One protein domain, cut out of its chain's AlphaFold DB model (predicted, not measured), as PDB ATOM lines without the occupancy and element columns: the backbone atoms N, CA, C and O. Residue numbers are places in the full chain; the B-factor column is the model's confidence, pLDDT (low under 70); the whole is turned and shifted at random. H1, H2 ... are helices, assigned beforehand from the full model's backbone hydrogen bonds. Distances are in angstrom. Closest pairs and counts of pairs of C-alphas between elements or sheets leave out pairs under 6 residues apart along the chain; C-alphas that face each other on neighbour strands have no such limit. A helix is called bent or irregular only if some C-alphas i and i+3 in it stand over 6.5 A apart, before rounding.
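AT A GLANCE: This is residues 23 to 43 and 64 to 147 of the 313 residues of a protein of Hanseniaspora osmophila (UniProt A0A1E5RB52). One very long helix, H3, makes the length of the model, and a short helix, H2, packs on one side of it at residues 107 to 114, forming a lopsided hairpin whose link folds back along the first part of H3. A third helix, H1, comes near the same long helix at residue 29 and slants away from it, so that residues 35 to 43 stick out, as do residues 122 to 147, nearly all in H3. The printed part has 105 residues with three named helices, in the order H1, H2, H3, and no named strand; the class is all helix. The whole is extended, with a radius of gyration of the C-alphas of 23.9 A, and spans 86 by 30 by 15 A, a rod in outline.

IN THESE COORDINATES: H3 is residues 90 to 146, 57 residues and 82.2 A from first to last C-alpha; it begins with C-alpha 90 at (0.434, 18.210, 7.971) and ends with C-alpha 146 at (-60.512, 73.345, 5.997). H2 is residues 70 to 77, 10.3 A long. H1 is residues 27 to 43, 25.2 A long, beginning with C-alpha 27 at (-39.763, 29.636, 10.577). H1 is irregular: C-alphas 28 and 31 are 7.6 A apart, and its line is a rough one.

HOW THE PARTS SIT: H3 touches H2 with residues 107 to 114 alone; the closest C-alphas are those of Ile 74 and Gly 107, 6.1 A apart. H2 and H3 form a helical hairpin, at a shallow tilt of 24 degrees, opposite ways. H1 and H3 are close but not clearly touching, with the C-alphas of Gln 29 and Leu 118 the closest at 7.2 A. They run the same way at a steep tilt of 40 degrees. H1 and H2 are also close but not clearly touching, the closest C-alphas being those of Thr 27 and Val 70, 7.9 A apart; they run opposite ways at a steep tilt of 63 degrees. In H2 and H3 every O i to N i+4 pair is within hydrogen-bond range; in H1, 10 of 13 are.

THE WHOLE: The two C-alphas farthest apart are those of Ser 89 and Ser 147, at 86.4 A. Without the stretches that stand free, the body of 70 residues spans 53 by 23 by 15 A. Residues 44 to 63 are not printed, and C-alphas 43 and 64 are 19.7 A apart across this cut, which lies in the link from H1 to H2. The link from H2 to H3, residues 78 to 89, is long. The mean pLDDT of the printed part is 88.7; residue 41 and residues 84 to 88 are under 70.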
ATOM      1  N   LYS A  23     -33.027  30.861   0.726       92.62
ATOM      2  CA  LYS A  23     -33.861  30.833  -0.491       92.62
ATOM      3  C   LYS A  23     -35.355  30.813  -0.205       92.62
ATOM      4  O   LYS A  23     -36.117  31.317  -1.020       92.62
ATOM      5  N   ASN A  24     -35.732  30.264   0.942       93.00
ATOM      6  CA  ASN A  24     -37.110  30.201   1.406       93.00
ATOM      7  C   ASN A  24     -37.209  31.001   2.716       93.00
ATOM      8  O   ASN A  24     -36.183  31.166   3.390       93.00
ATOM      9  N   PRO A  25     -38.406  31.484   3.088       94.06
ATOM     10  CA  PRO A  25     -38.607  32.182   4.353       94.06
ATOM     11  C   PRO A  25     -38.270  31.288   5.549       94.06
ATOM     12  O   PRO A  25     -38.407  30.060   5.494       94.06
ATOM     13  N   THR A  26     -37.836  31.905   6.646       94.62
ATOM     14  CA  THR A  26     -37.524  31.167   7.875       94.62
ATOM     15  C   THR A  26     -38.766  30.916   8.719       94.62
ATOM     16  O   THR A  26     -39.771  31.621   8.613       94.62
ATOM     17  N   THR A  27     -38.700  29.921   9.601       93.50
ATOM     18  CA  THR A  27     -39.763  29.636  10.577       93.50
ATOM     19  C   THR A  27     -40.081  30.842  11.461       93.50
ATOM     20  O   THR A  27     -41.254  31.098  11.729       93.50
ATOM     21  N   LYS A  28     -39.076  31.642  11.844       92.25
ATOM     22  CA  LYS A  28     -39.267  32.872  12.636       92.25
ATOM     23  C   LYS A  28     -40.057  33.958  11.897       92.25
ATOM     24  O   LYS A  28     -40.686  34.789  12.537       92.25
ATOM     25  N   GLN A  29     -40.072  33.933  10.565       89.56
ATOM     26  CA  GLN A  29     -40.811  34.885   9.721       89.56
ATOM     27  C   GLN A  29     -42.224  34.416   9.369       89.56
ATOM     28  O   GLN A  29     -42.986  35.163   8.751       89.56
ATOM     29  N   LYS A  30     -42.583  33.183   9.744       84.94
ATOM     30  CA  LYS A  30     -43.869  32.561   9.428       84.94
ATOM     31  C   LYS A  30     -45.092  33.438   9.745       84.94
ATOM     32  O   LYS A  30     -45.917  33.562   8.843       84.94
ATOM     33  N   PRO A  31     -45.247  34.056  10.937       83.06
ATOM     34  CA  PRO A  31     -46.473  34.798  11.248       83.06
ATOM     35  C   PRO A  31     -46.679  35.994  10.310       83.06
ATOM     36  O   PRO A  31     -47.741  36.132   9.713       83.06
ATOM     37  N   VAL A  32     -45.629  36.792  10.096       81.75
ATOM     38  CA  VAL A  32     -45.666  37.965   9.209       81.75
ATOM     39  C   VAL A  32     -45.922  37.548   7.761       81.75
ATOM     40  O   VAL A  32     -46.678  38.193   7.039       81.75
ATOM     41  N   TYR A  33     -45.301  36.455   7.314       84.69
ATOM     42  CA  TYR A  33     -45.480  35.957   5.953       84.69
ATOM     43  C   TYR A  33     -46.918  35.485   5.691       84.69
ATOM     44  O   TYR A  33     -47.488  35.822   4.657       84.69
ATOM     45  N   LEU A  34     -47.514  34.750   6.635       84.38
ATOM     46  CA  LEU A  34     -48.899  34.288   6.528       84.38
ATOM     47  C   LEU A  34     -49.891  35.454   6.553       84.38
ATOM     48  O   LEU A  34     -50.776  35.498   5.706       84.38
ATOM     49  N   GLN A  35     -49.685  36.438   7.433       83.94
ATOM     50  CA  GLN A  35     -50.530  37.632   7.478       83.94
ATOM     51  C   GLN A  35     -50.542  38.376   6.133       83.94
ATOM     52  O   GLN A  35     -51.602  38.750   5.638       83.94
ATOM     53  N   ASN A  36     -49.377  38.553   5.501       80.69
ATOM     54  CA  ASN A  36     -49.307  39.215   4.195       80.69
ATOM     55  C   ASN A  36     -50.054  38.426   3.104       80.69
ATOM     56  O   ASN A  36     -50.720  39.030   2.267       80.69
ATOM     57  N   LEU A  37     -49.992  37.090   3.124       79.81
ATOM     58  CA  LEU A  37     -50.730  36.246   2.176       79.81
ATOM     59  C   LEU A  37     -52.254  36.331   2.371       79.81
ATOM     60  O   LEU A  37     -53.011  36.357   1.398       79.81
ATOM     61  N   GLU A  38     -52.722  36.405   3.615       78.75
ATOM     62  CA  GLU A  38     -54.145  36.588   3.930       78.75
ATOM     63  C   GLU A  38     -54.649  37.976   3.486       78.75
ATOM     64  O   GLU A  38     -55.709  38.109   2.865       78.75
ATOM     65  N   GLU A  39     -53.858  39.027   3.714       75.06
ATOM     66  CA  GLU A  39     -54.171  40.382   3.243       75.06
ATOM     67  C   GLU A  39     -54.212  40.492   1.710       75.06
ATOM     68  O   GLU A  39     -54.981  41.286   1.162       75.06
ATOM     69  N   GLU A  40     -53.386  39.726   1.000       73.88
ATOM     70  CA  GLU A  40     -53.382  39.699  -0.466       73.88
ATOM     71  C   GLU A  40     -54.568  38.910  -1.027       73.88
ATOM     72  O   GLU A  40     -55.257  39.400  -1.923       73.88
ATOM     73  N   SER A  41     -54.859  37.734  -0.466       68.50
ATOM     74  CA  SER A  41     -55.971  36.878  -0.910       68.50
ATOM     75  C   SER A  41     -57.357  37.479  -0.639       68.50
ATOM     76  O   SER A  41     -58.297  37.253  -1.403       68.50
ATOM     77  N   SER A  42     -57.495  38.299   0.409       70.00
ATOM     78  CA  SER A  42     -58.730  39.054   0.675       70.00
ATOM     79  C   SER A  42     -58.960  40.197  -0.321       70.00
ATOM     80  O   SER A  42     -60.106  40.486  -0.671       70.00
ATOM     81  N   LYS A  43     -57.891  40.831  -0.822       74.56
ATOM     82  CA  LYS A  43     -57.972  41.903  -1.833       74.56
ATOM     83  C   LYS A  43     -58.123  41.356  -3.249       74.56
ATOM     84  O   LYS A  43     -58.810  41.959  -4.072       74.56
ATOM     85  N   PRO A  64     -47.807  24.547  -0.841       87.88
ATOM     86  CA  PRO A  64     -47.531  25.298   0.369       87.88
ATOM     87  C   PRO A  64     -46.068  25.746   0.392       87.88
ATOM     88  O   PRO A  64     -45.176  25.055  -0.105       87.88
ATOM     89  N   VAL A  65     -45.824  26.915   0.977       90.44
ATOM     90  CA  VAL A  65     -44.470  27.455   1.124       90.44
ATOM     91  C   VAL A  65     -43.739  26.696   2.229       90.44
ATOM     92  O   VAL A  65     -44.213  26.606   3.361       90.44
ATOM     93  N   GLU A  66     -42.563  26.165   1.904       92.69
ATOM     94  CA  GLU A  66     -41.709  25.470   2.865       92.69
ATOM     95  C   GLU A  66     -40.920  26.473   3.713       92.69
ATOM     96  O   GLU A  66     -40.042  27.178   3.210       92.69
ATOM     97  N   PHE A  67     -41.205  26.511   5.015       94.38
ATOM     98  CA  PHE A  67     -40.452  27.327   5.964       94.38
ATOM     99  C   PHE A  67     -39.185  26.608   6.417       94.38
ATOM    100  O   PHE A  67     -39.221  25.449   6.835       94.38
ATOM    101  N   LEU A  68     -38.060  27.313   6.359       93.94
ATOM    102  CA  LEU A  68     -36.769  26.782   6.771       93.94
ATOM    103  C   LEU A  68     -36.512  27.062   8.245       93.94
ATOM    104  O   LEU A  68     -36.494  28.216   8.670       93.94
ATOM    105  N   ASP A  69     -36.228  26.010   9.002       95.75
ATOM    106  CA  ASP A  69     -35.567  26.158  10.292       95.75
ATOM    107  C   ASP A  69     -34.050  26.253  10.070       95.75
ATOM    108  O   ASP A  69     -33.422  25.348   9.507       95.75
ATOM    109  N   VAL A  70     -33.474  27.391  10.456       95.19
ATOM    110  CA  VAL A  70     -32.071  27.726  10.190       95.19
ATOM    111  C   VAL A  70     -31.136  26.801  10.955       95.19
ATOM    112  O   VAL A  70     -30.171  26.314  10.370       95.19
ATOM    113  N   GLU A  71     -31.443  26.477  12.211       94.75
ATOM    114  CA  GLU A  71     -30.587  25.601  13.019       94.75
ATOM    115  C   GLU A  71     -30.655  24.150  12.521       94.75
ATOM    116  O   GLU A  71     -29.621  23.499  12.357       94.75
ATOM    117  N   ALA A  72     -31.843  23.666  12.136       95.25
ATOM    118  CA  ALA A  72     -31.983  22.359  11.490       95.25
ATOM    119  C   ALA A  72     -31.273  22.290  10.124       95.25
ATOM    120  O   ALA A  72     -30.800  21.232   9.702       95.25
ATOM    121  N   ARG A  73     -31.194  23.409   9.396       93.81
ATOM    122  CA  ARG A  73     -30.437  23.488   8.142       93.81
ATOM    123  C   ARG A  73     -28.933  23.506   8.397       93.81
ATOM    124  O   ARG A  73     -28.198  22.859   7.650       93.81
ATOM    125  N   ILE A  74     -28.476  24.215   9.428       94.25
ATOM    126  CA  ILE A  74     -27.071  24.239   9.847       94.25
ATOM    127  C   ILE A  74     -26.627  22.828  10.223       94.25
ATOM    128  O   ILE A  74     -25.670  22.344   9.631       94.25
ATOM    129  N   SER A  75     -27.359  22.118  11.084       93.38
ATOM    130  CA  SER A  75     -26.978  20.761  11.504       93.38
ATOM    131  C   SER A  75     -26.896  19.764  10.340       93.38
ATOM    132  O   SER A  75     -25.993  18.932  10.295       93.38
ATOM    133  N   LYS A  76     -27.787  19.883   9.345       93.94
ATOM    134  CA  LYS A  76     -27.769  19.045   8.132       93.94
ATOM    135  C   LYS A  76     -26.629  19.382   7.169       93.94
ATOM    136  O   LYS A  76     -26.084  18.490   6.528       93.94
ATOM    137  N   THR A  77     -26.308  20.664   7.004       92.62
ATOM    138  CA  THR A  77     -25.313  21.126   6.014       92.62
ATOM    139  C   THR A  77     -23.892  21.172   6.567       92.62
ATOM    140  O   THR A  77     -22.928  21.029   5.815       92.62
ATOM    141  N   ILE A  78     -23.767  21.347   7.879       92.38
ATOM    142  CA  ILE A  78     -22.528  21.469   8.637       92.38
ATOM    143  C   ILE A  78     -22.520  20.368   9.711       92.38
ATOM    144  O   ILE A  78     -22.677  20.663  10.895       92.38
ATOM    145  N   PRO A  79     -22.348  19.089   9.332       88.00
ATOM    146  CA  PRO A  79     -22.224  18.031  10.320       88.00
ATOM    147  C   PRO A  79     -20.929  18.207  11.122       88.00
ATOM    148  O   PRO A  79     -19.849  18.468  10.565       88.00
ATOM    149  N   GLU A  80     -21.034  18.049  12.437       85.81
ATOM    150  CA  GLU A  80     -19.885  18.028  13.337       85.81
ATOM    151  C   GLU A  80     -18.977  16.826  13.019       85.81
ATOM    152  O   GLU A  80     -19.442  15.791  12.527       85.81
ATOM    153  N   PRO A  81     -17.648  16.959  13.191       84.81
ATOM    154  CA  PRO A  81     -16.743  15.863  12.891       84.81
ATOM    155  C   PRO A  81     -16.953  14.741  13.917       84.81
ATOM    156  O   PRO A  81     -16.822  14.960  15.111       84.81
ATOM    157  N   THR A  82     -17.240  13.527  13.450       80.12
ATOM    158  CA  THR A  82     -17.494  12.360  14.318       80.12
ATOM    159  C   THR A  82     -16.239  11.782  14.977       80.12
ATOM    160  O   THR A  82     -16.343  10.914  15.836       80.12
ATOM    161  N   LEU A  83     -15.047  12.215  14.557       73.69
ATOM    162  CA  LEU A  83     -13.764  11.731  15.060       73.69
ATOM    163  C   LEU A  83     -12.810  12.911  15.258       73.69
ATOM    164  O   LEU A  83     -12.522  13.632  14.296       73.69
ATOM    165  N   ASP A  84     -12.242  13.025  16.458       64.94
ATOM    166  CA  ASP A  84     -11.116  13.907  16.769       64.94
ATOM    167  C   ASP A  84      -9.847  13.376  16.089       64.94
ATOM    168  O   ASP A  84      -8.988  12.728  16.686       64.94
ATOM    169  N   ARG A  85      -9.732  13.586  14.772       62.00
ATOM    170  CA  ARG A  85      -8.569  13.151  13.985       62.00
ATOM    171  C   ARG A  85      -7.380  14.083  14.232       62.00
ATOM    172  O   ARG A  85      -6.983  14.847  13.355       62.00
ATOM    173  N   SER A  86      -6.789  13.997  15.420       58.56
ATOM    174  CA  SER A  86      -5.557  14.709  15.790       58.56
ATOM    175  C   SER A  86      -4.277  14.065  15.219       58.56
ATOM    176  O   SER A  86      -3.210  14.678  15.267       58.56
ATOM    177  N   SER A  87      -4.362  12.879  14.599       59.25
ATOM    178  CA  SER A  87      -3.204  12.058  14.195       59.25
ATOM    179  C   SER A  87      -2.825  12.094  12.700       59.25
ATOM    180  O   SER A  87      -2.127  11.211  12.208       59.25
ATOM    181  N   GLY A  88      -3.253  13.111  11.943       69.00
ATOM    182  CA  GLY A  88      -2.971  13.213  10.503       69.00
ATOM    183  C   GLY A  88      -1.691  13.981  10.131       69.00
ATOM    184  O   GLY A  88      -1.312  14.941  10.802       69.00
ATOM    185  N   SER A  89      -1.085  13.602   8.993       85.06
ATOM    186  CA  SER A  89      -0.063  14.367   8.245       85.06
ATOM    187  C   SER A  89      -0.397  15.871   8.154       85.06
ATOM    188  O   SER A  89      -1.570  16.249   8.171       85.06
ATOM    189  N   ALA A  90       0.608  16.747   8.014       87.69
ATOM    190  CA  ALA A  90       0.434  18.210   7.971       87.69
ATOM    191  C   ALA A  90      -0.641  18.677   6.965       87.69
ATOM    192  O   ALA A  90      -1.423  19.584   7.250       87.69
ATOM    193  N   VAL A  91      -0.757  17.991   5.823       88.75
ATOM    194  CA  VAL A  91      -1.785  18.260   4.801       88.75
ATOM    195  C   VAL A  91      -3.200  17.955   5.310       88.75
ATOM    196  O   VAL A  91      -4.144  18.683   5.002       88.75
ATOM    197  N   ALA A  92      -3.372  16.898   6.106       85.94
ATOM    198  CA  ALA A  92      -4.659  16.546   6.702       85.94
ATOM    199  C   ALA A  92      -5.084  17.572   7.763       85.94
ATOM    200  O   ALA A  92      -6.252  17.961   7.788       85.94
ATOM    201  N   LYS A  93      -4.133  18.080   8.561       86.75
ATOM    202  CA  LYS A  93      -4.378  19.170   9.522       86.75
ATOM    203  C   LYS A  93      -4.815  20.456   8.817       86.75
ATOM    204  O   LYS A  93      -5.819  21.048   9.196       86.75
ATOM    205  N   ALA A  94      -4.139  20.840   7.732       89.75
ATOM    206  CA  ALA A  94      -4.531  22.009   6.940       89.75
ATOM    207  C   ALA A  94      -5.952  21.871   6.358       89.75
ATOM    208  O   ALA A  94      -6.759  22.795   6.461       89.75
ATOM    209  N   LYS A  95      -6.302  20.699   5.807       90.12
ATOM    210  CA  LYS A  95      -7.659  20.426   5.295       90.12
ATOM    211  C   LYS A  95      -8.719  20.455   6.398       90.12
ATOM    212  O   LYS A  95      -9.805  20.983   6.162       90.12
ATOM    213  N   ALA A  96      -8.413  19.919   7.579       88.44
ATOM    214  CA  ALA A  96      -9.305  19.966   8.734       88.44
ATOM    215  C   ALA A  96      -9.554  21.412   9.189       88.44
ATOM    216  O   ALA A  96     -10.707  21.801   9.353       88.44
ATOM    217  N   ASN A  97      -8.504  22.234   9.264       90.19
ATOM    218  CA  ASN A  97      -8.618  23.652   9.607       90.19
ATOM    219  C   ASN A  97      -9.456  24.423   8.574       90.19
ATOM    220  O   ASN A  97     -10.356  25.172   8.941       90.19
ATOM    221  N   MET A  98      -9.234  24.201   7.272       92.94
ATOM    222  CA  MET A  98     -10.065  24.819   6.227       92.94
ATOM    223  C   MET A  98     -11.528  24.371   6.307       92.94
ATOM    224  O   MET A  98     -12.430  25.167   6.052       92.94
ATOM    225  N   ALA A  99     -11.783  23.101   6.634       91.50
ATOM    226  CA  ALA A  99     -13.139  22.601   6.827       91.50
ATOM    227  C   ALA A  99     -13.801  23.247   8.051       91.50
ATOM    228  O   ALA A  99     -14.946  23.676   7.940       91.50
ATOM    229  N   ALA A 100     -13.082  23.380   9.168       91.81
ATOM    230  CA  ALA A 100     -13.558  24.075  10.361       91.81
ATOM    231  C   ALA A 100     -13.920  25.537  10.054       91.81
ATOM    232  O   ALA A 100     -15.041  25.953  10.334       91.81
ATOM    233  N   LEU A 101     -13.048  26.269   9.351       95.44
ATOM    234  CA  LEU A 101     -13.326  27.646   8.931       95.44
ATOM    235  C   LEU A 101     -14.559  27.743   8.023       95.44
ATOM    236  O   LEU A 101     -15.415  28.600   8.216       95.44
ATOM    237  N   ARG A 102     -14.700  26.847   7.036       95.12
ATOM    238  CA  ARG A 102     -15.882  26.833   6.151       95.12
ATOM    239  C   ARG A 102     -17.174  26.596   6.928       95.12
ATOM    240  O   ARG A 102     -18.182  27.225   6.621       95.12
ATOM    241  N   ARG A 103     -17.142  25.691   7.908       94.00
ATOM    242  CA  ARG A 103     -18.274  25.396   8.793       94.00
ATOM    243  C   ARG A 103     -18.646  26.611   9.631       94.00
ATOM    244  O   ARG A 103     -19.816  26.979   9.668       94.00
ATOM    245  N   GLU A 104     -17.650  27.257  10.226       95.44
ATOM    246  CA  GLU A 104     -17.826  28.458  11.036       95.44
ATOM    247  C   GLU A 104     -18.434  29.605  10.218       95.44
ATOM    248  O   GLU A 104     -19.498  30.114  10.572       95.44
ATOM    249  N   TYR A 105     -17.831  29.958   9.076       97.31
ATOM    250  CA  TYR A 105     -18.335  31.040   8.228       97.31
ATOM    251  C   TYR A 105     -19.727  30.750   7.671       97.31
ATOM    252  O   TYR A 105     -20.565  31.652   7.631       97.31
ATOM    253  N   LEU A 106     -20.010  29.509   7.259       95.75
ATOM    254  CA  LEU A 106     -21.336  29.152   6.758       95.75
ATOM    255  C   LEU A 106     -22.373  29.248   7.885       95.75
ATOM    256  O   LEU A 106     -23.400  29.899   7.693       95.75
ATOM    257  N   GLY A 107     -22.086  28.700   9.069       95.44
ATOM    258  CA  GLY A 107     -22.985  28.760  10.223       95.44
ATOM    259  C   GLY A 107     -23.273  30.196  10.664       95.44
ATOM    260  O   GLY A 107     -24.434  30.580  10.811       95.44
ATOM    261  N   GLN A 108     -22.231  31.023  10.779       96.62
ATOM    262  CA  GLN A 108     -22.371  32.449  11.083       96.62
ATOM    263  C   GLN A 108     -23.156  33.187   9.992       96.62
ATOM    264  O   GLN A 108     -24.035  33.981  10.310       96.62
ATOM    265  N   SER A 109     -22.896  32.914   8.709       97.00
ATOM    266  CA  SER A 109     -23.588  33.592   7.606       97.00
ATOM    267  C   SER A 109     -25.097  33.326   7.592       97.00
ATOM    268  O   SER A 109     -25.864  34.256   7.357       97.00
ATOM    269  N   LEU A 110     -25.529  32.095   7.895       96.38
ATOM    270  CA  LEU A 110     -26.949  31.734   7.939       96.38
ATOM    271  C   LEU A 110     -27.661  32.380   9.135       96.38
ATOM    272  O   LEU A 110     -28.731  32.958   8.961       96.38
ATOM    273  N   ARG A 111     -27.046  32.353  10.327       96.25
ATOM    274  CA  ARG A 111     -27.589  33.019  11.528       96.25
ATOM    275  C   ARG A 111     -27.663  34.535  11.355       96.25
ATOM    276  O   ARG A 111     -28.668  35.164  11.689       96.25
ATOM    277  N   ASN A 112     -26.612  35.127  10.793       97.06
ATOM    278  CA  ASN A 112     -26.562  36.560  10.528       97.06
ATOM    279  C   ASN A 112     -27.609  36.971   9.496       97.06
ATOM    280  O   ASN A 112     -28.230  38.020   9.658       97.06
ATOM    281  N   GLU A 113     -27.836  36.159   8.464       95.94
ATOM    282  CA  GLU A 113     -28.862  36.457   7.475       95.94
ATOM    283  C   GLU A 113     -30.268  36.410   8.079       95.94
ATOM    284  O   GLU A 113     -31.011  37.377   7.910       95.94
ATOM    285  N   GLU A 114     -30.580  35.391   8.887       95.56
ATOM    286  CA  GLU A 114     -31.873  35.318   9.569       95.56
ATOM    287  C   GLU A 114     -32.103  36.560  10.441       95.56
ATOM    288  O   GLU A 114     -33.146  37.212  10.349       95.56
ATOM    289  N   SER A 115     -31.098  36.947  11.236       96.19
ATOM    290  CA  SER A 115     -31.183  38.144  12.079       96.19
ATOM    291  C   SER A 115     -31.320  39.435  11.265       96.19
ATOM    292  O   SER A 115     -32.034  40.352  11.669       96.19
ATOM    293  N   ARG A 116     -30.669  39.521  10.096       95.88
ATOM    294  CA  ARG A 116     -30.789  40.661   9.180       95.88
ATOM    295  C   ARG A 116     -32.211  40.770   8.644       95.88
ATOM    296  O   ARG A 116     -32.737  41.879   8.590       95.88
ATOM    297  N   LEU A 117     -32.812  39.653   8.235       93.12
ATOM    298  CA  LEU A 117     -34.171  39.652   7.704       93.12
ATOM    299  C   LEU A 117     -35.197  40.040   8.777       93.12
ATOM    300  O   LEU A 117     -36.073  40.851   8.492       93.12
ATOM    301  N   LEU A 118     -35.047  39.549  10.012       93.88
ATOM    302  CA  LEU A 118     -35.905  39.951  11.136       93.88
ATOM    303  C   LEU A 118     -35.788  41.457  11.425       93.88
ATOM    304  O   LEU A 118     -36.791  42.164  11.449       93.88
ATOM    305  N   LYS A 119     -34.562  41.991  11.507       95.56
ATOM    306  CA  LYS A 119     -34.335  43.440  11.668       95.56
ATOM    307  C   LYS A 119     -34.938  44.256  10.527       95.56
ATOM    308  O   LYS A 119     -35.458  45.347  10.744       95.56
ATOM    309  N   GLN A 120     -34.855  43.758   9.294       92.81
ATOM    310  CA  GLN A 120     -35.455  44.425   8.143       92.81
ATOM    311  C   GLN A 120     -36.984  44.480   8.260       92.81
ATOM    312  O   GLN A 120     -37.567  45.510   7.929       92.81
ATOM    313  N   GLN A 121     -37.620  43.410   8.740       90.75
ATOM    314  CA  GLN A 121     -39.063  43.382   8.984       90.75
ATOM    315  C   GLN A 121     -39.464  44.400  10.056       90.75
ATOM    316  O   GLN A 121     -40.302  45.256   9.779       90.75
ATOM    317  N   GLU A 122     -38.780  44.414  11.201       93.25
ATOM    318  CA  GLU A 122     -39.020  45.398  12.268       93.25
ATOM    319  C   GLU A 122     -38.874  46.847  11.771       93.25
ATOM    320  O   GLU A 122     -39.658  47.730  12.122       93.25
ATOM    321  N   LEU A 123     -37.872  47.124  10.927       95.38
ATOM    322  CA  LEU A 123     -37.689  48.452  10.336       95.38
ATOM    323  C   LEU A 123     -38.824  48.826   9.376       95.38
ATOM    324  O   LEU A 123     -39.212  49.995   9.311       95.38
ATOM    325  N   LEU A 124     -39.355  47.863   8.621       92.50
ATOM    326  CA  LEU A 124     -40.493  48.095   7.734       92.50
ATOM    327  C   LEU A 124     -41.772  48.371   8.523       92.50
ATOM    328  O   LEU A 124     -42.517  49.271   8.143       92.50
ATOM    329  N   GLU A 125     -42.009  47.654   9.617       91.50
ATOM    330  CA  GLU A 125     -43.149  47.883  10.511       91.50
ATOM    331  C   GLU A 125     -43.084  49.275  11.141       91.50
ATOM    332  O   GLU A 125     -44.000  50.076  10.943       91.50
ATOM    333  N   LYS A 126     -41.943  49.640  11.740       95.19
ATOM    334  CA  LYS A 126     -41.712  50.991  12.283       95.19
ATOM    335  C   LYS A 126     -41.914  52.082  11.232       95.19
ATOM    336  O   LYS A 126     -42.482  53.136  11.513       95.19
ATOM    337  N   LYS A 127     -41.473  51.842   9.992       95.81
ATOM    338  CA  LYS A 127     -41.682  52.785   8.884       95.81
ATOM    339  C   LYS A 127     -43.159  52.896   8.503       95.81
ATOM    340  O   LYS A 127     -43.620  54.003   8.242       95.81
ATOM    341  N   LYS A 128     -43.902  51.784   8.458       93.50
ATOM    342  CA  LYS A 128     -45.348  51.787   8.183       93.50
ATOM    343  C   LYS A 128     -46.102  52.569   9.256       93.50
ATOM    344  O   LYS A 128     -46.931  53.404   8.910       93.50
ATOM    345  N   GLU A 129     -45.791  52.346  10.528       95.75
ATOM    346  CA  GLU A 129     -46.383  53.079  11.653       95.75
ATOM    347  C   GLU A 129     -46.072  54.572  11.579       95.75
ATOM    348  O   GLU A 129     -46.978  55.399  11.632       95.75
ATOM    349  N   TYR A 130     -44.805  54.927  11.352       96.88
ATOM    350  CA  TYR A 130     -44.401  56.320  11.182       96.88
ATOM    351  C   TYR A 130     -45.157  57.010  10.036       96.88
ATOM    352  O   TYR A 130     -45.611  58.144  10.186       96.88
ATOM    353  N   LEU A 131     -45.323  56.330   8.897       96.31
ATOM    354  CA  LEU A 131     -46.069  56.866   7.757       96.31
ATOM    355  C   LEU A 131     -47.563  57.015   8.055       96.31
ATOM    356  O   LEU A 131     -48.142  58.017   7.644       96.31
ATOM    357  N   LYS A 132     -48.173  56.074   8.785       96.56
ATOM    358  CA  LYS A 132     -49.571  56.183   9.230       96.56
ATOM    359  C   LYS A 132     -49.765  57.399  10.132       96.56
ATOM    360  O   LYS A 132     -50.590  58.248   9.824       96.56
ATOM    361  N   VAL A 133     -48.927  57.548  11.159       96.69
ATOM    362  CA  VAL A 133     -48.976  58.700  12.074       96.69
ATOM    363  C   VAL A 133     -48.744  60.013  11.325       96.69
ATOM    364  O   VAL A 133     -49.399  61.015  11.601       96.69
ATOM    365  N   LYS A 134     -47.818  60.034  10.360       96.88
ATOM    366  CA  LYS A 134     -47.587  61.213   9.521       96.88
ATOM    367  C   LYS A 134     -48.823  61.551   8.680       96.88
ATOM    368  O   LYS A 134     -49.227  62.709   8.674       96.88
ATOM    369  N   ALA A 135     -49.440  60.561   8.038       96.00
ATOM    370  CA  ALA A 135     -50.650  60.753   7.245       96.00
ATOM    371  C   ALA A 135     -51.832  61.230   8.104       96.00
ATOM    372  O   ALA A 135     -52.541  62.144   7.702       96.00
ATOM    373  N   GLU A 136     -52.017  60.679   9.304       96.12
ATOM    374  CA  GLU A 136     -53.049  61.120  10.252       96.12
ATOM    375  C   GLU A 136     -52.826  62.567  10.705       96.12
ATOM    376  O   GLU A 136     -53.770  63.351  10.775       96.12
ATOM    377  N   ARG A 137     -51.571  62.960  10.960       95.25
ATOM    378  CA  ARG A 137     -51.221  64.350  11.291       95.25
ATOM    379  C   ARG A 137     -51.474  65.298  10.125       95.25
ATOM    380  O   ARG A 137     -51.999  66.384  10.346       95.25
ATOM    381  N   GLU A 138     -51.114  64.899   8.908       94.06
ATOM    382  CA  GLU A 138     -51.385  65.672   7.692       94.06
ATOM    383  C   GLU A 138     -52.892  65.809   7.459       94.06
ATOM    384  O   GLU A 138     -53.370  66.914   7.232       94.06
ATOM    385  N   GLN A 139     -53.662  64.731   7.610       93.25
ATOM    386  CA  GLN A 139     -55.124  64.766   7.528       93.25
ATOM    387  C   GLN A 139     -55.736  65.661   8.606       93.25
ATOM    388  O   GLN A 139     -56.611  66.462   8.298       93.25
ATOM    389  N   ALA A 140     -55.266  65.582   9.851       91.44
ATOM    390  CA  ALA A 140     -55.742  66.445  10.927       91.44
ATOM    391  C   ALA A 140     -55.398  67.922  10.675       91.44
ATOM    392  O   ALA A 140     -56.224  68.790  10.943       91.44
ATOM    393  N   ALA A 141     -54.209  68.215  10.142       89.25
ATOM    394  CA  ALA A 141     -53.824  69.568   9.748       89.25
ATOM    395  C   ALA A 141     -54.686  70.084   8.588       89.25
ATOM    396  O   ALA A 141     -55.157  71.215   8.645       89.25
ATOM    397  N   LEU A 142     -54.961  69.239   7.588       87.06
ATOM    398  CA  LEU A 142     -55.871  69.564   6.491       87.06
ATOM    399  C   LEU A 142     -57.288  69.827   7.008       87.06
ATOM    400  O   LEU A 142     -57.870  70.848   6.664       87.06
ATOM    401  N   LEU A 143     -57.828  68.971   7.877       86.00
ATOM    402  CA  LEU A 143     -59.164  69.148   8.453       86.00
ATOM    403  C   LEU A 143     -59.280  70.428   9.288       86.00
ATOM    404  O   LEU A 143     -60.296  71.106   9.184       86.00
ATOM    405  N   LYS A 144     -58.248  70.782  10.065       83.19
ATOM    406  CA  LYS A 144     -58.182  72.078  10.763       83.19
ATOM    407  C   LYS A 144     -58.166  73.230   9.767       83.19
ATOM    408  O   LYS A 144     -59.059  74.065   9.811       83.19
ATOM    409  N   SER A 145     -57.272  73.166   8.779       76.19
ATOM    410  CA  SER A 145     -57.164  74.204   7.755       76.19
ATOM    411  C   SER A 145     -58.414  74.350   6.897       76.19
ATOM    412  O   SER A 145     -58.593  75.402   6.320       76.19
ATOM    413  N   ILE A 146     -59.253  73.320   6.762       72.06
ATOM    414  CA  ILE A 146     -60.512  73.345   5.997       72.06
ATOM    415  C   ILE A 146     -61.696  73.737   6.896       72.06
ATOM    416  O   ILE A 146     -62.776  74.052   6.391       72.06
ATOM    417  N   SER A 147     -61.526  73.709   8.220       71.75
ATOM    418  CA  SER A 147     -62.601  74.022   9.154       71.75
ATOM    419  C   SER A 147     -63.117  75.447   8.945       71.75
ATOM    420  O   SER A 147     -62.368  76.380   8.647       71.75
TER     421      SER A 147